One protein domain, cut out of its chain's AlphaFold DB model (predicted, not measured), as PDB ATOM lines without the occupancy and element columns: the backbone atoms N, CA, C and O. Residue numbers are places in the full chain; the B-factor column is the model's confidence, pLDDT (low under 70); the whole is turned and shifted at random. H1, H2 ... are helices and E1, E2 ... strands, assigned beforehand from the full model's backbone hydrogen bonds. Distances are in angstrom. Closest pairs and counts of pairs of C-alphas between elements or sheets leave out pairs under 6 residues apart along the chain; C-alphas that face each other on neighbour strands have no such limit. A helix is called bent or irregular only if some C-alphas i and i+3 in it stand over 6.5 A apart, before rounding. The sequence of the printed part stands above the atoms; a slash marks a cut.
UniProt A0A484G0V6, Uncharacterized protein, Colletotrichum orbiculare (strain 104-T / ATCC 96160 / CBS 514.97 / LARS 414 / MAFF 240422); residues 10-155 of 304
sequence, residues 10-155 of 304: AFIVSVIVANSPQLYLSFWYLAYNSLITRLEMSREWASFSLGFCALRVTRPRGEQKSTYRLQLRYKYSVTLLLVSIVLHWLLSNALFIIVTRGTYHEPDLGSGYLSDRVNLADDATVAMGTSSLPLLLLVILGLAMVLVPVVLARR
ATOM      1  N   ALA A  10      -5.313 -19.071  39.851       81.81
ATOM      2  CA  ALA A  10      -4.412 -19.791  38.953       81.81
ATOM      3  C   ALA A  10      -3.670 -18.874  37.962       81.81
ATOM      4  O   ALA A  10      -2.505 -19.137  37.649       81.81
ATOM      5  N   PHE A  11      -4.283 -17.774  37.511       84.44
ATOM      6  CA  PHE A  11      -3.643 -16.793  36.638       84.44
ATOM      7  C   PHE A  11      -2.462 -16.102  37.330       84.44
ATOM      8  O   PHE A  11      -1.333 -16.173  36.839       84.44
ATOM      9  N   ILE A  12      -2.694 -15.481  38.492       87.19
ATOM     10  CA  ILE A  12      -1.660 -14.743  39.236       87.19
ATOM     11  C   ILE A  12      -0.514 -15.678  39.627       87.19
ATOM     12  O   ILE A  12       0.659 -15.339  39.451       87.19
ATOM     13  N   VAL A  13      -0.842 -16.877  40.117       87.19
ATOM     14  CA  VAL A  13       0.160 -17.879  40.494       87.19
ATOM     15  C   VAL A  13       1.000 -18.283  39.283       87.19
ATOM     16  O   VAL A  13       2.228 -18.293  39.370       87.19
ATOM     17  N   SER A  14       0.373 -18.534  38.131       85.38
ATOM     18  CA  SER A  14       1.086 -18.863  36.890       85.38
ATOM     19  C   SER A  14       2.002 -17.726  36.430       85.38
ATOM     20  O   SER A  14       3.125 -17.992  35.999       85.38
ATOM     21  N   VAL A  15       1.578 -16.466  36.583       88.31
ATOM     22  CA  VAL A  15       2.398 -15.279  36.282       88.31
ATOM     23  C   VAL A  15       3.631 -15.205  37.170       88.31
ATOM     24  O   VAL A  15       4.741 -15.032  36.661       88.31
ATOM     25  N   ILE A  16       3.470 -15.368  38.482       90.31
ATOM     26  CA  ILE A  16       4.595 -15.332  39.423       90.31
ATOM     27  C   ILE A  16       5.566 -16.477  39.130       90.31
ATOM     28  O   ILE A  16       6.774 -16.253  39.027       90.31
ATOM     29  N   VAL A  17       5.051 -17.695  38.943       88.19
ATOM     30  CA  VAL A  17       5.876 -18.882  38.686       88.19
ATOM     31  C   VAL A  17       6.639 -18.747  37.371       88.19
ATOM     32  O   VAL A  17       7.845 -18.977  37.370       88.19
ATOM     33  N   ALA A  18       5.993 -18.310  36.285       88.19
ATOM     34  CA  ALA A  18       6.638 -18.138  34.981       88.19
ATOM     35  C   ALA A  18       7.734 -17.054  34.984       88.19
ATOM     36  O   ALA A  18       8.715 -17.172  34.253       88.19
ATOM     37  N   ASN A  19       7.601 -16.020  35.824       90.81
ATOM     38  CA  ASN A  19       8.582 -14.934  35.930       90.81
ATOM     39  C   ASN A  19       9.652 -15.171  37.006       90.81
ATOM     40  O   ASN A  19      10.708 -14.540  36.967       90.81
ATOM     41  N   SER A  20       9.436 -16.094  37.945       91.94
ATOM     42  CA  SER A  20      10.422 -16.416  38.985       91.94
ATOM     43  C   SER A  20      11.823 -16.760  38.440       91.94
ATOM     44  O   SER A  20      12.806 -16.274  39.012       91.94
ATOM     45  N   PRO A  21      11.982 -17.470  37.301       91.38
ATOM     46  CA  PRO A  21      13.308 -17.759  36.773       91.38
ATOM     47  C   PRO A  21      13.991 -16.509  36.189       91.38
ATOM     48  O   PRO A  21      15.219 -16.455  36.166       91.38
ATOM     49  N   GLN A  22      13.241 -15.472  35.787       92.06
ATOM     50  CA  GLN A  22      13.814 -14.193  35.336       92.06
ATOM     51  C   GLN A  22      14.504 -13.470  36.500       92.06
ATOM     52  O   GLN A  22      15.627 -12.977  36.368       92.06
ATOM     53  N   LEU A  23      13.873 -13.476  37.681       92.19
ATOM     54  CA  LEU A  23      14.487 -12.946  38.903       92.19
ATOM     55  C   LEU A  23      15.742 -13.737  39.276       92.19
ATOM     56  O   LEU A  23      16.770 -13.154  39.622       92.19
ATOM     57  N   TYR A  24      15.687 -15.063  39.152       92.25
ATOM     58  CA  TYR A  24      16.838 -15.924  39.401       92.25
ATOM     59  C   TYR A  24      18.022 -15.605  38.472       92.25
ATOM     60  O   TYR A  24      19.154 -15.488  38.948       92.25
ATOM     61  N   LEU A  25      17.781 -15.381  37.174       92.50
ATOM     62  CA  LEU A  25      18.821 -14.950  36.231       92.50
ATOM     63  C   LEU A  25      19.431 -13.592  36.608       92.50
ATOM     64  O   LEU A  25      20.644 -13.408  36.488       92.50
ATOM     65  N   SER A  26      18.622 -12.661  37.115       93.38
ATOM     66  CA  SER A  26      19.103 -11.361  37.596       93.38
ATOM     67  C   SER A  26      20.030 -11.498  38.812       93.38
ATOM     68  O   SER A  26      21.103 -10.891  38.844       93.38
ATOM     69  N   PHE A  27      19.684 -12.348  39.787       91.38
ATOM     70  CA  PHE A  27      20.577 -12.659  40.912       91.38
ATOM     71  C   PHE A  27      21.883 -13.306  40.443       91.38
ATOM     72  O   PHE A  27      22.962 -12.935  40.913       91.38
ATOM     73  N   TRP A  28      21.804 -14.223  39.478       90.56
ATOM     74  CA  TRP A  28      22.981 -14.840  38.872       90.56
ATOM     75  C   TRP A  28      23.897 -13.826  38.196       90.56
ATOM     76  O   TRP A  28      25.112 -13.891  38.382       90.56
ATOM     77  N   TYR A  29      23.339 -12.866  37.458       90.88
ATOM     78  CA  TYR A  29      24.109 -11.784  36.850       90.88
ATOM     79  C   TYR A  29      24.877 -10.974  37.904       90.88
ATOM     80  O   TYR A  29      26.080 -10.747  37.752       90.88
ATOM     81  N   LEU A  30      24.216 -10.581  38.998       89.81
ATOM     82  CA  LEU A  30      24.854  -9.835  40.087       89.81
ATOM     83  C   LEU A  30      25.981 -10.645  40.742       89.81
ATOM     84  O   LEU A  30      27.074 -10.114  40.965       89.81
ATOM     85  N   ALA A  31      25.747 -11.935  40.998       89.88
ATOM     86  CA  ALA A  31      26.753 -12.838  41.545       89.88
ATOM     87  C   ALA A  31      27.971 -12.951  40.612       89.88
ATOM     88  O   ALA A  31      29.105 -12.748  41.061       89.88
ATOM     89  N   TYR A  32      27.747 -13.168  39.312       89.19
ATOM     90  CA  TYR A  32      28.801 -13.221  38.296       89.19
ATOM     91  C   TYR A  32      29.613 -11.939  38.216       89.19
ATOM     92  O   TYR A  32      30.845 -11.977  38.241       89.19
ATOM     93  N   ASN A  33      28.927 -10.802  38.136       89.25
ATOM     94  CA  ASN A  33      29.569  -9.501  38.067       89.25
ATOM     95  C   ASN A  33      30.464  -9.276  39.294       89.25
ATOM     96  O   ASN A  33      31.620  -8.864  39.166       89.25
ATOM     97  N   SER A  34      29.971  -9.635  40.483       86.44
ATOM     98  CA  SER A  34      30.747  -9.530  41.718       86.44
ATOM     99  C   SER A  34      31.991 -10.428  41.706       86.44
ATOM    100  O   SER A  34      33.063  -9.987  42.115       86.44
ATOM    101  N   LEU A  35      31.886 -11.658  41.192       87.44
ATOM    102  CA  LEU A  35      32.989 -12.617  41.152       87.44
ATOM    103  C   LEU A  35      34.090 -12.177  40.184       87.44
ATOM    104  O   LEU A  35      35.261 -12.139  40.560       87.44
ATOM    105  N   ILE A  36      33.722 -11.790  38.960       84.44
ATOM    106  CA  ILE A  36      34.682 -11.320  37.951       84.44
ATOM    107  C   ILE A  36      35.369 -10.034  38.430       84.44
ATOM    108  O   ILE A  36      36.578  -9.884  38.259       84.44
ATOM    109  N   THR A  37      34.633  -9.141  39.097       85.62
ATOM    110  CA  THR A  37      35.205  -7.920  39.685       85.62
ATOM    111  C   THR A  37      36.257  -8.243  40.743       85.62
ATOM    112  O   THR A  37      37.341  -7.660  40.723       85.62
ATOM    113  N   ARG A  38      35.994  -9.210  41.633       83.44
ATOM    114  CA  ARG A  38      36.982  -9.659  42.631       83.44
ATOM    115  C   ARG A  38      38.207 -10.295  41.977       83.44
ATOM    116  O   ARG A  38      39.326 -10.010  42.395       83.44
ATOM    117  N   LEU A  39      38.015 -11.109  40.939       82.88
ATOM    118  CA  LEU A  39      39.113 -11.739  40.202       82.88
ATOM    119  C   LEU A  39      40.005 -10.697  39.512       82.88
ATOM    120  O   LEU A  39      41.220 -10.721  39.697       82.88
ATOM    121  N   GLU A  40      39.438  -9.733  38.784       81.38
ATOM    122  CA  GLU A  40      40.236  -8.672  38.150       81.38
ATOM    123  C   GLU A  40      40.906  -7.760  39.189       81.38
ATOM    124  O   GLU A  40      42.068  -7.402  39.003       81.38
ATOM    125  N   MET A  41      40.237  -7.453  40.308       80.94
ATOM    126  CA  MET A  41      40.844  -6.721  41.427       80.94
ATOM    127  C   MET A  41      42.055  -7.469  41.987       80.94
ATOM    128  O   MET A  41      43.117  -6.877  42.146       80.94
ATOM    129  N   SER A  42      41.925  -8.773  42.239       80.56
ATOM    130  CA  SER A  42      43.027  -9.599  42.743       80.56
ATOM    131  C   SER A  42      44.183  -9.701  41.745       80.56
ATOM    132  O   SER A  42      45.345  -9.675  42.138       80.56
ATOM    133  N   ARG A  43      43.889  -9.730  40.441       79.38
ATOM    134  CA  ARG A  43      44.900  -9.755  39.381       79.38
ATOM    135  C   ARG A  43      45.635  -8.423  39.248       79.38
ATOM    136  O   ARG A  43      46.844  -8.411  39.024       79.38
ATOM    137  N   GLU A  44      44.921  -7.309  39.375       79.81
ATOM    138  CA  GLU A  44      45.529  -5.979  39.431       79.81
ATOM    139  C   GLU A  44      46.389  -5.835  40.688       79.81
ATOM    140  O   GLU A  44      47.529  -5.389  40.597       79.81
ATOM    141  N   TRP A  45      45.901  -6.316  41.830       78.38
ATOM    142  CA  TRP A  45      46.663  -6.361  43.074       78.38
ATOM    143  C   TRP A  45      47.954  -7.179  42.932       78.38
ATOM    144  O   TRP A  45      49.035  -6.695  43.254       78.38
ATOM    145  N   ALA A  46      47.869  -8.375  42.350       81.31
ATOM    146  CA  ALA A  46      49.017  -9.239  42.097       81.31
ATOM    147  C   ALA A  46      50.064  -8.585  41.174       81.31
ATOM    148  O   ALA A  46      51.269  -8.754  41.376       81.31
ATOM    149  N   SER A  47      49.627  -7.759  40.215       77.31
ATOM    150  CA  SER A  47      50.532  -7.072  39.284       77.31
ATOM    151  C   SER A  47      51.516  -6.110  39.961       77.31
ATOM    152  O   SER A  47      52.632  -5.955  39.463       77.31
ATOM    153  N   PHE A  48      51.171  -5.554  41.129       75.44
ATOM    154  CA  PHE A  48      52.084  -4.706  41.904       75.44
ATOM    155  C   PHE A  48      53.303  -5.462  42.450       75.44
ATOM    156  O   PHE A  48      54.305  -4.833  42.776       75.44
ATOM    157  N   SER A  49      53.257  -6.794  42.545       73.56
ATOM    158  CA  SER A  49      54.415  -7.595  42.969       73.56
ATOM    159  C   SER A  49      55.407  -7.879  41.835       73.56
ATOM    160  O   SER A  49      56.590  -8.101  42.084       73.56
ATOM    161  N   LEU A  50      54.951  -7.840  40.578       74.94
ATOM    162  CA  LEU A  50      55.781  -8.146  39.408       74.94
ATOM    163  C   LEU A  50      56.602  -6.939  38.947       74.94
ATOM    164  O   LEU A  50      57.691  -7.103  38.403       74.94
ATOM    165  N   GLY A  51      56.095  -5.726  39.157       71.19
ATOM    166  CA  GLY A  51      56.754  -4.517  38.688       71.19
ATOM    167  C   GLY A  51      56.145  -3.237  39.239       71.19
ATOM    168  O   GLY A  51      55.138  -3.244  39.943       71.19
ATOM    169  N   PHE A  52      56.785  -2.128  38.888       68.25
ATOM    170  CA  PHE A  52      56.371  -0.787  39.269       68.25
ATOM    171  C   PHE A  52      55.087  -0.393  38.529       68.25
ATOM    172  O   PHE A  52      55.076  -0.262  37.305       68.25
ATOM    173  N   CYS A  53      53.996  -0.215  39.272       68.38
ATOM    174  CA  CYS A  53      52.686   0.144  38.744       68.38
ATOM    175  C   CYS A  53      52.163   1.428  39.399       68.38
ATOM    176  O   CYS A  53      52.311   1.641  40.600       68.38
ATOM    177  N   ALA A  54      51.526   2.287  38.603       68.31
ATOM    178  CA  ALA A  54      50.907   3.515  39.094       68.31
ATOM    179  C   ALA A  54      49.540   3.225  39.729       68.31
ATOM    180  O   ALA A  54      48.774   2.398  39.221       68.31
ATOM    181  N   LEU A  55      49.210   3.947  40.805       68.25
ATOM    182  CA  LEU A  55      47.918   3.816  41.475       68.25
ATOM    183  C   LEU A  55      46.773   4.307  40.577       68.25
ATOM    184  O   LEU A  55      46.909   5.304  39.857       68.25
ATOM    185  N   ARG A  56      45.621   3.628  40.650       70.88
ATOM    186  CA  ARG A  56      44.391   4.112  40.021       70.88
ATOM    187  C   ARG A  56      43.591   4.968  40.983       70.88
ATOM    188  O   ARG A  56      43.219   4.504  42.056       70.88
ATOM    189  N   VAL A  57      43.268   6.187  40.574       67.00
ATOM    190  CA  VAL A  57      42.505   7.137  41.391       67.00
ATOM    191  C   VAL A  57      41.401   7.804  40.578       67.00
ATOM    192  O   VAL A  57      41.490   7.944  39.360       67.00
ATOM    193  N   THR A  58      40.354   8.258  41.263       67.81
ATOM    194  CA  THR A  58      39.195   8.908  40.629       67.81
ATOM    195  C   THR A  58      39.546  10.255  39.994       67.81
ATOM    196  O   THR A  58      38.903  10.676  39.035       67.81
ATOM    197  N   ARG A  59      40.562  10.947  40.521       67.75
ATOM    198  CA  ARG A  59      41.081  12.212  39.983       67.75
ATOM    199  C   ARG A  59      42.603  12.099  39.854       67.75
ATOM    200  O   ARG A  59      43.285  12.361  40.845       67.75
ATOM    201  N   PRO A  60      43.127  11.651  38.701       64.38
ATOM    202  CA  PRO A  60      44.562  11.443  38.535       64.38
ATOM    203  C   PRO A  60      45.330  12.766  38.600       64.38
ATOM    204  O   PRO A  60      44.859  13.794  38.112       64.38
ATOM    205  N   ARG A  61      46.525  12.722  39.195       62.53
ATOM    206  CA  ARG A  61      47.553  13.768  39.112       62.53
ATOM    207  C   ARG A  61      48.902  13.109  38.798       62.53
ATOM    208  O   ARG A  61      49.237  12.104  39.420       62.53
ATOM    209  N   GLY A  62      49.668  13.668  37.858       66.19
ATOM    210  CA  GLY A  62      50.968  13.114  37.450       66.19
ATOM    211  C   GLY A  62      50.844  11.773  36.713       66.19
ATOM    212  O   GLY A  62      50.026  11.645  35.807       66.19
ATOM    213  N   GLU A  63      51.630  10.769  37.115       63.53
ATOM    214  CA  GLU A  63      51.688   9.438  36.474       63.53
ATOM    215  C   GLU A  63      50.553   8.477  36.894       63.53
ATOM    216  O   GLU A  63      50.486   7.331  36.441       63.53
ATOM    217  N   GLN A  64      49.640   8.926  37.762       69.06
ATOM    218  CA  GLN A  64      48.497   8.136  38.219       69.06
ATOM    219  C   GLN A  64      47.506   7.842  37.087       69.06
ATOM    220  O   GLN A  64      47.206   8.688  36.244       69.06
ATOM    221  N   LYS A  65      46.908   6.648  37.111       66.44
ATOM    222  CA  LYS A  65      45.893   6.253  36.127       66.44
ATOM    223  C   LYS A  65      44.493   6.598  36.638       66.44
ATOM    224  O   LYS A  65      44.187   6.412  37.810       66.44
ATOM    225  N   SER A  66      43.616   7.079  35.760       65.94
ATOM    226  CA  SER A  66      42.206   7.274  36.117       65.94
ATOM    227  C   SER A  66      41.519   5.927  36.370       65.94
ATOM    228  O   SER A  66      41.808   4.938  35.688       65.94
ATOM    229  N   THR A  67      40.597   5.868  37.330       62.38
ATOM    230  CA  THR A  67      39.705   4.713  37.490       62.38
ATOM    231  C   THR A  67      38.813   4.568  36.252       62.38
ATOM    232  O   THR A  67      38.364   5.555  35.666       62.38
ATOM    233  N   TYR A  68      38.516   3.332  35.843       59.38
ATOM    234  CA  TYR A  68      37.449   3.103  34.871       59.38
ATOM    235  C   TYR A  68      36.121   3.625  35.447       59.38
ATOM    236  O   TYR A  68      35.853   3.458  36.635       59.38
ATOM    237  N   ARG A  69      35.274   4.251  34.615       50.78
ATOM    238  CA  ARG A  69      33.938   4.709  35.053       50.78
ATOM    239  C   ARG A  69      33.031   3.554  35.500       50.78
ATOM    240  O   ARG A  69      32.101   3.783  36.261       50.78
ATOM    241  N   LEU A  70      33.316   2.330  35.053       55.59
ATOM    242  CA  LEU A  70      32.744   1.090  35.576       55.59
ATOM    243  C   LEU A  70      33.835   0.352  36.363       55.59
ATOM    244  O   LEU A  70      34.971   0.285  35.904       55.59
ATOM    245  N   GLN A  71      33.496  -0.243  37.509       56.59
ATOM    246  CA  GLN A  71      34.429  -0.999  38.368       56.59
ATOM    247  C   GLN A  71      35.149  -2.163  37.653       56.59
ATOM    248  O   GLN A  71      36.136  -2.681  38.169       56.59
ATOM    249  N   LEU A  72      34.693  -2.548  36.456       64.56
ATOM    250  CA  LEU A  72      35.239  -3.622  35.638       64.56
ATOM    251  C   LEU A  72      35.727  -3.097  34.277       64.56
ATOM    252  O   LEU A  72      35.147  -2.175  33.700       64.56
ATOM    253  N   ARG A  73      36.766  -3.730  33.710       72.06
ATOM    254  CA  ARG A  73      37.166  -3.499  32.311       72.06
ATOM    255  C   ARG A  73      35.959  -3.691  31.390       72.06
ATOM    256  O   ARG A  73      35.334  -4.752  31.399       72.06
ATOM    257  N   TYR A  74      35.698  -2.687  30.550       68.56
ATOM    258  CA  TYR A  74      34.516  -2.607  29.682       68.56
ATOM    259  C   TYR A  74      34.262  -3.889  28.877       68.56
ATOM    260  O   TYR A  74      33.122  -4.317  28.764       68.56
ATOM    261  N   LYS A  75      35.322  -4.563  28.407       80.44
ATOM    262  CA  LYS A  75      35.220  -5.820  27.648       80.44
ATOM    263  C   LYS A  75      34.425  -6.901  28.394       80.44
ATOM    264  O   LYS A  75      33.442  -7.394  27.862       80.44
ATOM    265  N   TYR A  76      34.803  -7.224  29.631       81.19
ATOM    266  CA  TYR A  76      34.112  -8.261  30.406       81.19
ATOM    267  C   TYR A  76      32.709  -7.824  30.827       81.19
ATOM    268  O   TYR A  76      31.783  -8.626  30.778       81.19
ATOM    269  N   SER A  77      32.544  -6.548  31.189       82.62
ATOM    270  CA  SER A  77      31.246  -6.013  31.613       82.62
ATOM    271  C   SER A  77      30.227  -6.045  30.478       82.62
ATOM    272  O   SER A  77      29.086  -6.441  30.692       82.62
ATOM    273  N   VAL A  78      30.637  -5.647  29.271       86.19
ATOM    274  CA  VAL A  78      29.780  -5.659  28.083       86.19
ATOM    275  C   VAL A  78      29.462  -7.082  27.666       86.19
ATOM    276  O   VAL A  78      28.299  -7.380  27.429       86.19
ATOM    277  N   THR A  79      30.448  -7.983  27.626       87.88
ATOM    278  CA  THR A  79      30.189  -9.390  27.296       87.88
ATOM    279  C   THR A  79      29.210 -10.024  28.283       87.88
ATOM    280  O   THR A  79      28.255 -10.657  27.850       87.88
ATOM    281  N   LEU A  80      29.392  -9.810  29.592       88.06
ATOM    282  CA  LEU A  80      28.479 -10.330  30.614       88.06
ATOM    283  C   LEU A  80      27.060  -9.769  30.444       88.06
ATOM    284  O   LEU A  80      26.084 -10.503  30.568       88.06
ATOM    285  N   LEU A  81      26.945  -8.475  30.142       90.75
ATOM    286  CA  LEU A  81      25.661  -7.811  29.940       90.75
ATOM    287  C   LEU A  81      24.947  -8.323  28.683       90.75
ATOM    288  O   LEU A  81      23.769  -8.651  28.755       90.75
ATOM    289  N   LEU A  82      25.661  -8.470  27.564       92.62
ATOM    290  CA  LEU A  82      25.114  -9.044  26.332       92.62
ATOM    291  C   LEU A  82      24.631 -10.479  26.551       92.62
ATOM    292  O   LEU A  82      23.512 -10.813  26.177       92.62
ATOM    293  N   VAL A  83      25.445 -11.308  27.207       92.19
ATOM    294  CA  VAL A  83      25.062 -12.681  27.549       92.19
ATOM    295  C   VAL A  83      23.830 -12.681  28.454       92.19
ATOM    296  O   VAL A  83      22.886 -13.409  28.177       92.19
ATOM    297  N   SER A  84      23.775 -11.819  29.473       93.56
ATOM    298  CA  SER A  84      22.601 -11.687  30.342       93.56
ATOM    299  C   SER A  84      21.339 -11.326  29.559       93.56
ATOM    300  O   SER A  84      20.309 -11.966  29.755       93.56
ATOM    301  N   ILE A  85      21.414 -10.353  28.646       94.94
ATOM    302  CA  ILE A  85      20.287  -9.976  27.779       94.94
ATOM    303  C   ILE A  85      19.817 -11.184  26.965       94.94
ATOM    304  O   ILE A  85      18.621 -11.460  26.916       94.94
ATOM    305  N   VAL A  86      20.751 -11.937  26.380       95.12
ATOM    306  CA  VAL A  86      20.438 -13.143  25.606       95.12
ATOM    307  C   VAL A  86      19.787 -14.216  26.481       95.12
ATOM    308  O   VAL A  86      18.775 -14.767  26.065       95.12
ATOM    309  N   LEU A  87      20.283 -14.491  27.696       94.00
ATOM    310  CA  LEU A  87      19.651 -15.469  28.598       94.00
ATOM    311  C   LEU A  87      18.220 -15.064  28.976       94.00
ATOM    312  O   LEU A  87      17.333 -15.911  28.935       94.00
ATOM    313  N   HIS A  88      17.992 -13.793  29.323       94.50
ATOM    314  CA  HIS A  88      16.653 -13.308  29.675       94.50
ATOM    315  C   HIS A  88      15.710 -13.384  28.471       94.50
ATOM    316  O   HIS A  88      14.566 -13.820  28.604       94.50
ATOM    317  N   TRP A  89      16.205 -13.031  27.281       95.06
ATOM    318  CA  TRP A  89      15.448 -13.152  26.040       95.06
ATOM    319  C   TRP A  89      15.107 -14.612  25.713       95.06
ATOM    320  O   TRP A  89      13.951 -14.913  25.419       95.06
ATOM    321  N   LEU A  90      16.062 -15.540  25.822       94.25
ATOM    322  CA  LEU A  90      15.812 -16.975  25.639       94.25
ATOM    323  C   LEU A  90      14.785 -17.493  26.642       94.25
ATOM    324  O   LEU A  90      13.885 -18.231  26.254       94.25
ATOM    325  N   LEU A  91      14.893 -17.089  27.908       94.06
ATOM    326  CA  LEU A  91      13.980 -17.523  28.956       94.06
ATOM    327  C   LEU A  91      12.543 -17.047  28.694       94.06
ATOM    328  O   LEU A  91      11.622 -17.846  28.844       94.06
ATOM    329  N   SER A  92      12.351 -15.810  28.220       92.56
ATOM    330  CA  SER A  92      11.024 -15.299  27.830       92.56
ATOM    331  C   SER A  92      10.409 -16.058  26.650       92.56
ATOM    332  O   SER A  92       9.191 -16.122  26.531       92.56
ATOM    333  N   ASN A  93      11.237 -16.637  25.774       92.38
ATOM    334  CA  ASN A  93      10.774 -17.507  24.689       92.38
ATOM    335  C   ASN A  93      10.614 -18.974  25.132       92.38
ATOM    336  O   ASN A  93       9.913 -19.744  24.477       92.38
ATOM    337  N   ALA A  94      11.277 -19.385  26.216       92.50
ATOM    338  CA  ALA A  94      11.226 -20.744  26.747       92.50
ATOM    339  C   ALA A  94       9.984 -20.978  27.610       92.50
ATOM    340  O   ALA A  94       9.363 -22.033  27.485       92.50
ATOM    341  N   LEU A  95       9.632 -20.012  28.463       90.94
ATOM    342  CA  LEU A  95       8.487 -20.058  29.369       90.94
ATOM    343  C   LEU A  95       7.557 -18.891  29.066       90.94
ATOM    344  O   LEU A  95       7.945 -17.731  29.183       90.94
ATOM    345  N   PHE A  96       6.320 -19.203  28.701       88.75
ATOM    346  CA  PHE A  96       5.310 -18.203  28.391       88.75
ATOM    347  C   PHE A  96       3.943 -18.650  28.898       88.75
ATOM    348  O   PHE A  96       3.685 -19.835  29.110       88.75
ATOM    349  N   ILE A  97       3.062 -17.683  29.114       87.69
ATOM    350  CA  ILE A  97       1.710 -17.929  29.611       87.69
ATOM    351  C   ILE A  97       0.766 -17.864  28.423       87.69
ATOM    352  O   ILE A  97       0.843 -16.943  27.611       87.69
ATOM    353  N   ILE A  98      -0.110 -18.853  28.329       85.81
ATOM    354  CA  ILE A  98      -1.147 -18.935  27.314       85.81
ATOM    355  C   ILE A  98      -2.469 -18.652  28.015       85.81
ATOM    356  O   ILE A  98      -2.814 -19.323  28.986       85.81
ATOM    357  N   VAL A  99      -3.191 -17.654  27.519       85.06
ATOM    358  CA  VAL A  99      -4.554 -17.353  27.952       85.06
ATOM    359  C   VAL A  99      -5.467 -17.551  26.756       85.06
ATOM    360  O   VAL A  99      -5.321 -16.869  25.742       85.06
ATOM    361  N   THR A 100      -6.392 -18.495  26.868       81.69
ATOM    362  CA  THR A 100      -7.384 -18.800  25.838       81.69
ATOM    363  C   THR A 100      -8.771 -18.416  26.323       81.69
ATOM    364  O   THR A 100      -9.099 -18.621  27.486       81.69
ATOM    365  N   ARG A 101      -9.585 -17.841  25.435       78.12
ATOM    366  CA  ARG A 101     -10.956 -17.418  25.730       78.12
ATOM    367  C   ARG A 101     -11.932 -18.105  24.787       78.12
ATOM    368  O   ARG A 101     -11.693 -18.132  23.580       78.12
ATOM    369  N   GLY A 102     -13.028 -18.608  25.336       69.38
ATOM    370  CA  GLY A 102     -14.111 -19.251  24.607       69.38
ATOM    371  C   GLY A 102     -14.264 -20.732  24.951       69.38
ATOM    372  O   GLY A 102     -13.355 -21.387  25.454       69.38
ATOM    373  N   THR A 103     -15.433 -21.273  24.625       60.75
ATOM    374  CA  THR A 103     -15.872 -22.640  24.954       60.75
ATOM    375  C   THR A 103     -15.226 -23.735  24.097       60.75
ATOM    376  O   THR A 103     -15.633 -24.889  24.168       60.75
ATOM    377  N   TYR A 104     -14.230 -23.403  23.269       55.84
ATOM    378  CA  TYR A 104     -13.547 -24.363  22.390       55.84
ATOM    379  C   TYR A 104     -12.737 -25.415  23.160       55.84
ATOM    380  O   TYR A 104     -12.488 -26.502  22.645       55.84
ATOM    381  N   HIS A 105     -12.351 -25.093  24.394       54.75
ATOM    382  CA  HIS A 105     -11.732 -26.012  25.334       54.75
ATOM    383  C   HIS A 105     -12.566 -26.006  26.614       54.75
ATOM    384  O   HIS A 105     -12.244 -25.301  27.570       54.75
ATOM    385  N   GLU A 106     -13.669 -26.761  26.629       55.31
ATOM    386  CA  GLU A 106     -14.233 -27.181  27.911       55.31
ATOM    387  C   GLU A 106     -13.118 -27.901  28.683       55.31
ATOM    388  O   GLU A 106     -12.433 -28.758  28.108       55.31
ATOM    389  N   PRO A 107     -12.847 -27.502  29.936       55.09
ATOM    390  CA  PRO A 107     -11.715 -28.010  30.677       55.09
ATOM    391  C   PRO A 107     -12.046 -29.434  31.106       55.09
ATOM    392  O   PRO A 107     -12.531 -29.674  32.207       55.09
ATOM    393  N   ASP A 108     -11.755 -30.401  30.245       54.84
ATOM    394  CA  ASP A 108     -11.477 -31.741  30.723       54.84
ATOM    395  C   ASP A 108     -10.228 -31.587  31.602       54.84
ATOM    396  O   ASP A 108      -9.130 -31.295  31.106       54.84
ATOM    397  N   LEU A 109     -10.426 -31.673  32.925       54.62
ATOM    398  CA  LEU A 109      -9.484 -31.346  34.012       54.62
ATOM    399  C   LEU A 109      -8.111 -32.066  33.925       54.62
ATOM    400  O   LEU A 109      -7.262 -31.884  34.794       54.62
ATOM    401  N   GLY A 110      -7.870 -32.874  32.888       54.16
ATOM    402  CA  GLY A 110      -6.618 -33.570  32.597       54.16
ATOM    403  C   GLY A 110      -5.720 -32.939  31.521       54.16
ATOM    404  O   GLY A 110      -4.613 -33.437  31.327       54.16
ATOM    405  N   SER A 111      -6.131 -31.872  30.819       61.03
ATOM    406  CA  SER A 111      -5.373 -31.341  29.659       61.03
ATOM    407  C   SER A 111      -4.361 -30.219  29.960       61.03
ATOM    408  O   SER A 111      -3.738 -29.691  29.039       61.03
ATOM    409  N   GLY A 112      -4.137 -29.868  31.233       67.31
ATOM    410  CA  GLY A 112      -3.141 -28.856  31.625       67.31
ATOM    411  C   GLY A 112      -3.608 -27.397  31.507       67.31
ATOM    412  O   GLY A 112      -2.780 -26.489  31.590       67.31
ATOM    413  N   TYR A 113      -4.915 -27.175  31.350       73.94
ATOM    414  CA  TYR A 113      -5.567 -25.863  31.393       73.94
ATOM    415  C   TYR A 113      -6.336 -25.699  32.709       73.94
ATOM    416  O   TYR A 113      -7.014 -26.626  33.149       73.94
ATOM    417  N   LEU A 114      -6.252 -24.518  33.326       76.19
ATOM    418  CA  LEU A 114      -7.033 -24.159  34.514       76.19
ATOM    419  C   LEU A 114      -8.002 -23.023  34.219       76.19
ATOM    420  O   LEU A 114      -7.697 -22.109  33.457       76.19
ATOM    421  N   SER A 115      -9.155 -23.077  34.877       74.44
ATOM    422  CA  SER A 115     -10.110 -21.977  34.960       74.44
ATOM    423  C   SER A 115      -9.729 -21.071  36.135       74.44
ATOM    424  O   SER A 115      -9.467 -21.563  37.231       74.44
ATOM    425  N   ASP A 116      -9.691 -19.757  35.906       76.31
ATOM    426  CA  ASP A 116      -9.570 -18.740  36.956       76.31
ATOM    427  C   ASP A 116     -10.782 -17.812  36.849       76.31
ATOM    428  O   ASP A 116     -10.836 -16.943  35.981       76.31
ATOM    429  N   ARG A 117     -11.774 -18.040  37.712       71.50
ATOM    430  CA  ARG A 117     -13.030 -17.271  37.744       71.50
ATOM    431  C   ARG A 117     -12.937 -15.982  38.560       71.50
ATOM    432  O   ARG A 117     -13.880 -15.199  38.570       71.50
ATOM    433  N   VAL A 118     -11.840 -15.782  39.292       79.06
ATOM    434  CA  VAL A 118     -11.663 -14.619  40.172       79.06
ATOM    435  C   VAL A 118     -10.974 -13.486  39.424       79.06
ATOM    436  O   VAL A 118     -11.371 -12.330  39.541       79.06
ATOM    437  N   ASN A 119      -9.944 -13.814  38.645       79.88
ATOM    438  CA  ASN A 119      -9.094 -12.843  37.962       79.88
ATOM    439  C   ASN A 119      -9.374 -12.756  36.460       79.88
ATOM    440  O   ASN A 119      -8.951 -11.793  35.817       79.88
ATOM    441  N   LEU A 120     -10.060 -13.749  35.895       80.94
ATOM    442  CA  LEU A 120     -10.344 -13.874  34.470       80.94
ATOM    443  C   LEU A 120     -11.850 -14.057  34.223       80.94
ATOM    444  O   LEU A 120     -12.627 -14.301  35.140       80.94
ATOM    445  N   ALA A 121     -12.273 -13.880  32.968       79.25
ATOM    446  CA  ALA A 121     -13.663 -14.110  32.583       79.25
ATOM    447  C   ALA A 121     -14.036 -15.598  32.730       79.25
ATOM    448  O   ALA A 121     -13.180 -16.462  32.556       79.25
ATOM    449  N   ASP A 122     -15.315 -15.896  32.982       75.88
ATOM    450  CA  ASP A 122     -15.806 -17.270  33.197       75.88
ATOM    451  C   ASP A 122     -15.502 -18.237  32.036       75.88
ATOM    452  O   ASP A 122     -15.456 -19.451  32.235       75.88
ATOM    453  N   ASP A 123     -15.285 -17.698  30.834       77.69
ATOM    454  CA  ASP A 123     -14.952 -18.418  29.605       77.69
ATOM    455  C   ASP A 123     -13.445 -18.455  29.292       77.69
ATOM    456  O   ASP A 123     -13.053 -18.852  28.192       77.69
ATOM    457  N   ALA A 124     -12.593 -18.008  30.216       78.50
ATOM    458  CA  ALA A 124     -11.155 -17.920  30.020       78.50
ATOM    459  C   ALA A 124     -10.392 -19.000  30.802       78.50
ATOM    460  O   ALA A 124     -10.663 -19.301  31.966       78.50
ATOM    461  N   THR A 125      -9.393 -19.575  30.140       82.06
ATOM    462  CA  THR A 125      -8.524 -20.625  30.668       82.06
ATOM    463  C   THR A 125      -7.057 -20.227  30.538       82.06
ATOM    464  O   THR A 125      -6.652 -19.530  29.605       82.06
ATOM    465  N   VAL A 126      -6.251 -20.660  31.506       83.56
ATOM    466  CA  VAL A 126      -4.824 -20.349  31.614       83.56
ATOM    467  C   VAL A 126      -4.019 -21.638  31.531       83.56
ATOM    468  O   VAL A 126      -4.324 -22.620  32.210       83.56
ATOM    469  N   ALA A 127      -2.956 -21.616  30.735       82.94
ATOM    470  CA  ALA A 127      -1.974 -22.686  30.651       82.94
ATOM    471  C   ALA A 127      -0.547 -22.131  30.598       82.94
ATOM    472  O   ALA A 127      -0.303 -20.979  30.227       82.94
ATOM    473  N   MET A 128       0.417 -22.981  30.950       83.88
ATOM    474  CA  MET A 128       1.837 -22.654  30.876       83.88
ATOM    475  C   MET A 128       2.479 -23.326  29.659       83.88
ATOM    476  O   MET A 128       2.615 -24.555  29.578       83.88
ATOM    477  N   GLY A 129       2.878 -22.490  28.705       85.50
ATOM    478  CA  GLY A 129       3.578 -22.875  27.494       85.50
ATOM    479  C   GLY A 129       5.073 -23.055  27.735       85.50
ATOM    480  O   GLY A 129       5.713 -22.280  28.448       85.50
ATOM    481  N   THR A 130       5.632 -24.089  27.112       88.38
ATOM    482  CA  THR A 130       7.067 -24.383  27.139       88.38
ATOM    483  C   THR A 130       7.566 -24.599  25.720       88.38
ATOM    484  O   THR A 130       7.019 -25.451  25.017       88.38
ATOM    485  N   SER A 131       8.614 -23.888  25.309       91.81
ATOM    486  CA  SER A 131       9.262 -24.100  24.010       91.81
ATOM    487  C   SER A 131      10.571 -24.873  24.168       91.81
ATOM    488  O   SER A 131      11.463 -24.453  24.906       91.81
ATOM    489  N   SER A 132      10.710 -26.000  23.463       91.94
ATOM    490  CA  SER A 132      11.848 -26.916  23.627       91.94
ATOM    491  C   SER A 132      13.178 -26.335  23.137       91.94
ATOM    492  O   SER A 132      14.214 -26.574  23.752       91.94
ATOM    493  N   LEU A 133      13.169 -25.565  22.043       93.75
ATOM    494  CA  LEU A 133      14.399 -25.049  21.429       93.75
ATOM    495  C   LEU A 133      15.061 -23.938  22.267       93.75
ATOM    496  O   LEU A 133      16.242 -24.083  22.592       93.75
ATOM    497  N   PRO A 134      14.351 -22.873  22.692       93.62
ATOM    498  CA  PRO A 134      14.918 -21.867  23.590       93.62
ATOM    499  C   PRO A 134      15.342 -22.466  24.934       93.62
ATOM    500  O   PRO A 134      16.374 -22.074  25.473       93.62
ATOM    501  N   LEU A 135      14.594 -23.454  25.444       92.81
ATOM    502  CA  LEU A 135      14.937 -24.162  26.676       92.81
ATOM    503  C   LEU A 135      16.256 -24.939  26.545       92.81
ATOM    504  O   LEU A 135      17.112 -24.837  27.421       92.81
ATOM    505  N   LEU A 136      16.458 -25.666  25.441       95.19
ATOM    506  CA  LEU A 136      17.713 -26.374  25.173       95.19
ATOM    507  C   LEU A 136      18.900 -25.403  25.121       95.19
ATOM    508  O   LEU A 136      19.922 -25.634  25.771       95.19
ATOM    509  N   LEU A 137      18.759 -24.299  24.382       95.50
ATOM    510  CA  LEU A 137      19.806 -23.282  24.279       95.50
ATOM    511  C   LEU A 137      20.101 -22.625  25.635       95.50
ATOM    512  O   LEU A 137      21.267 -22.389  25.955       95.50
ATOM    513  N   LEU A 138      19.071 -22.378  26.451       94.31
ATOM    514  CA  LEU A 138      19.216 -21.835  27.800       94.31
ATOM    515  C   LEU A 138      20.028 -22.778  28.697       94.31
ATOM    516  O   LEU A 138      20.926 -22.318  29.399       94.31
ATOM    517  N   VAL A 139      19.757 -24.086  28.651       92.81
ATOM    518  CA  VAL A 139      20.493 -25.093  29.436       92.81
ATOM    519  C   VAL A 139      21.957 -25.167  29.004       92.81
ATOM    520  O   VAL A 139      22.848 -25.130  29.855       92.81
ATOM    521  N   ILE A 140      22.223 -25.218  27.695       95.00
ATOM    522  CA  ILE A 140      23.591 -25.259  27.155       95.00
ATOM    523  C   ILE A 140      24.369 -24.005  27.572       95.00
ATOM    524  O   ILE A 140      25.489 -24.104  28.076       95.00
ATOM    525  N   LEU A 141      23.771 -22.824  27.403       93.19
ATOM    526  CA  LEU A 141      24.413 -21.557  27.745       93.19
ATOM    527  C   LEU A 141      24.594 -21.397  29.262       93.19
ATOM    528  O   LEU A 141      25.636 -20.914  29.704       93.19
ATOM    529  N   GLY A 142      23.629 -21.852  30.063       91.50
ATOM    530  CA  GLY A 142      23.726 -21.891  31.521       91.50
ATOM    531  C   GLY A 142      24.887 -22.764  31.998       91.50
ATOM    532  O   GLY A 142      25.691 -22.320  32.820       91.50
ATOM    533  N   LEU A 143      25.045 -23.963  31.428       91.38
ATOM    534  CA  LEU A 143      26.170 -24.851  31.734       91.38
ATOM    535  C   LEU A 143      27.510 -24.224  31.323       91.38
ATOM    536  O   LEU A 143      28.470 -24.248  32.094       91.38
ATOM    537  N   ALA A 144      27.564 -23.613  30.137       91.12
ATOM    538  CA  ALA A 144      28.749 -22.908  29.663       91.12
ATOM    539  C   ALA A 144      29.142 -21.762  30.606       91.12
ATOM    540  O   ALA A 144      30.326 -21.611  30.912       91.12
ATOM    541  N   MET A 145      28.171 -20.997  31.117       89.88
ATOM    542  CA  MET A 145      28.436 -19.940  32.090       89.88
ATOM    543  C   MET A 145      29.091 -20.508  33.345       89.88
ATOM    544  O   MET A 145      30.171 -20.042  33.689       89.88
ATOM    545  N   VAL A 146      28.533 -21.560  33.962       88.56
ATOM    546  CA  VAL A 146      29.083 -22.198  35.180       88.56
ATOM    547  C   VAL A 146      30.552 -22.622  35.032       88.56
ATOM    548  O   VAL A 146      31.303 -22.589  36.008       88.56
ATOM    549  N   LEU A 147      31.004 -22.962  33.823       88.56
ATOM    550  CA  LEU A 147      32.400 -23.329  33.562       88.56
ATOM    551  C   LEU A 147      33.359 -22.129  33.566       88.56
ATOM    552  O   LEU A 147      34.512 -22.276  33.976       88.56
ATOM    553  N   VAL A 148      32.915 -20.938  33.152       86.88
ATOM    554  CA  VAL A 148      33.752 -19.727  33.060       86.88
ATOM    555  C   VAL A 148      34.494 -19.404  34.367       86.88
ATOM    556  O   VAL A 148      35.722 -19.288  34.328       86.88
ATOM    557  N   PRO A 149      33.833 -19.274  35.534       84.12
ATOM    558  CA  PRO A 149      34.518 -18.916  36.768       84.12
ATOM    559  C   PRO A 149      35.430 -20.037  37.256       84.12
ATOM    560  O   PRO A 149      36.481 -19.746  37.811       84.12
ATOM    561  N   VAL A 150      35.082 -21.303  37.004       85.25
ATOM    562  CA  VAL A 150      35.929 -22.454  37.345       85.25
ATOM    563  C   VAL A 150      37.232 -22.412  36.543       85.25
ATOM    564  O   VAL A 150      38.312 -22.625  37.092       85.25
ATOM    565  N   VAL A 151      37.156 -22.088  35.250       86.56
ATOM    566  CA  VAL A 151      38.336 -21.916  34.394       86.56
ATOM    567  C   VAL A 151      39.164 -20.709  34.837       86.56
ATOM    568  O   VAL A 151      40.388 -20.805  34.903       86.56
ATOM    569  N   LEU A 152      38.522 -19.584  35.164       81.81
ATOM    570  CA  LEU A 152      39.219 -18.391  35.652       81.81
ATOM    571  C   LEU A 152      39.878 -18.624  37.020       81.81
ATOM    572  O   LEU A 152      40.998 -18.167  37.217       81.81
ATOM    573  N   ALA A 153      39.233 -19.361  37.927       79.94
ATOM    574  CA  ALA A 153      39.757 -19.681  39.254       79.94
ATOM    575  C   ALA A 153      41.009 -20.568  39.198       79.94
ATOM    576  O   ALA A 153      41.864 -20.484  40.073       79.94
ATOM    577  N   ARG A 154      41.145 -21.395  38.155       81.06
ATOM    578  CA  ARG A 154      42.348 -22.210  37.929       81.06
ATOM    579  C   ARG A 154      43.513 -21.436  37.320       81.06
ATOM    580  O   ARG A 154      44.604 -21.991  37.221       81.06
ATOM    581  N   ARG A 155      43.317 -20.189  36.875       80.88
ATOM    582  CA  ARG A 155      44.428 -19.392  36.352       80.88
ATOM    583  C   ARG A 155      45.262 -18.876  37.524       80.88
ATOM    584  O   ARG A 155      44.728 -18.111  38.327       80.88
TER     585      ARG A 155
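AT A GLANCE: This is residues 10 to 155 of the 304 residues of an uncharacterized protein of Colletotrichum orbiculare (strain 104-T / ATCC 96160 / CBS 514.97 / LARS 414 / MAFF 240422) (UniProt A0A484G0V6). The domain is a long rod: H1b, H2 and H3 form an up-and-down bundle, and the hairpin of strands E1 and E2 extends one end beside H1a. It has 146 printed residues, mostly helix, ordered H1, H2, E1, E2, H3, the sheet antiparallel. It is extended, spanning 77 by 32 by 17 A, radius of gyration of the C-alphas 23.6 A.

IN THESE COORDINATES: H1, residues 10 to 50, starts at C-alpha (-4.412, -19.791, 38.953); assigned as one helix by its hydrogen bonds, it is bent, C-alphas 18 and 21 being 6.9 A apart, with arms H1a, 10 to 18, and H1b, 21 to 50, 43.6 A long. H2 is residues 74 to 94, E1 residues 95 to 101, E2 residues 124 to 130; H3, residues 132 to 153, is only just irregular, C-alphas 146 and 149 being 6.54 A apart, and it ends at Ala 153, with C-alpha 153 at (39.757, -19.681, 39.254).

HOW THE PARTS SIT: H2 touches H1b, closest C-alphas Gln 22 and His 88, 6.4 A, and H3, closest Ala 94 and Pro 134, 5.0 A. In the E1 and E2 hairpin, N 98 and O 127 are 2.9 A apart. O i to N i+4 pairs are within hydrogen-bond range throughout H1a and H2, 23 of 26 in H1b, 16 of 18 in H3.

THE WHOLE: The printed part has no cut. Links H1 to H2 and E1 to E2 are long; pLDDT is under 70 at 32 residues, among them 57 to 72 and 102 to 112.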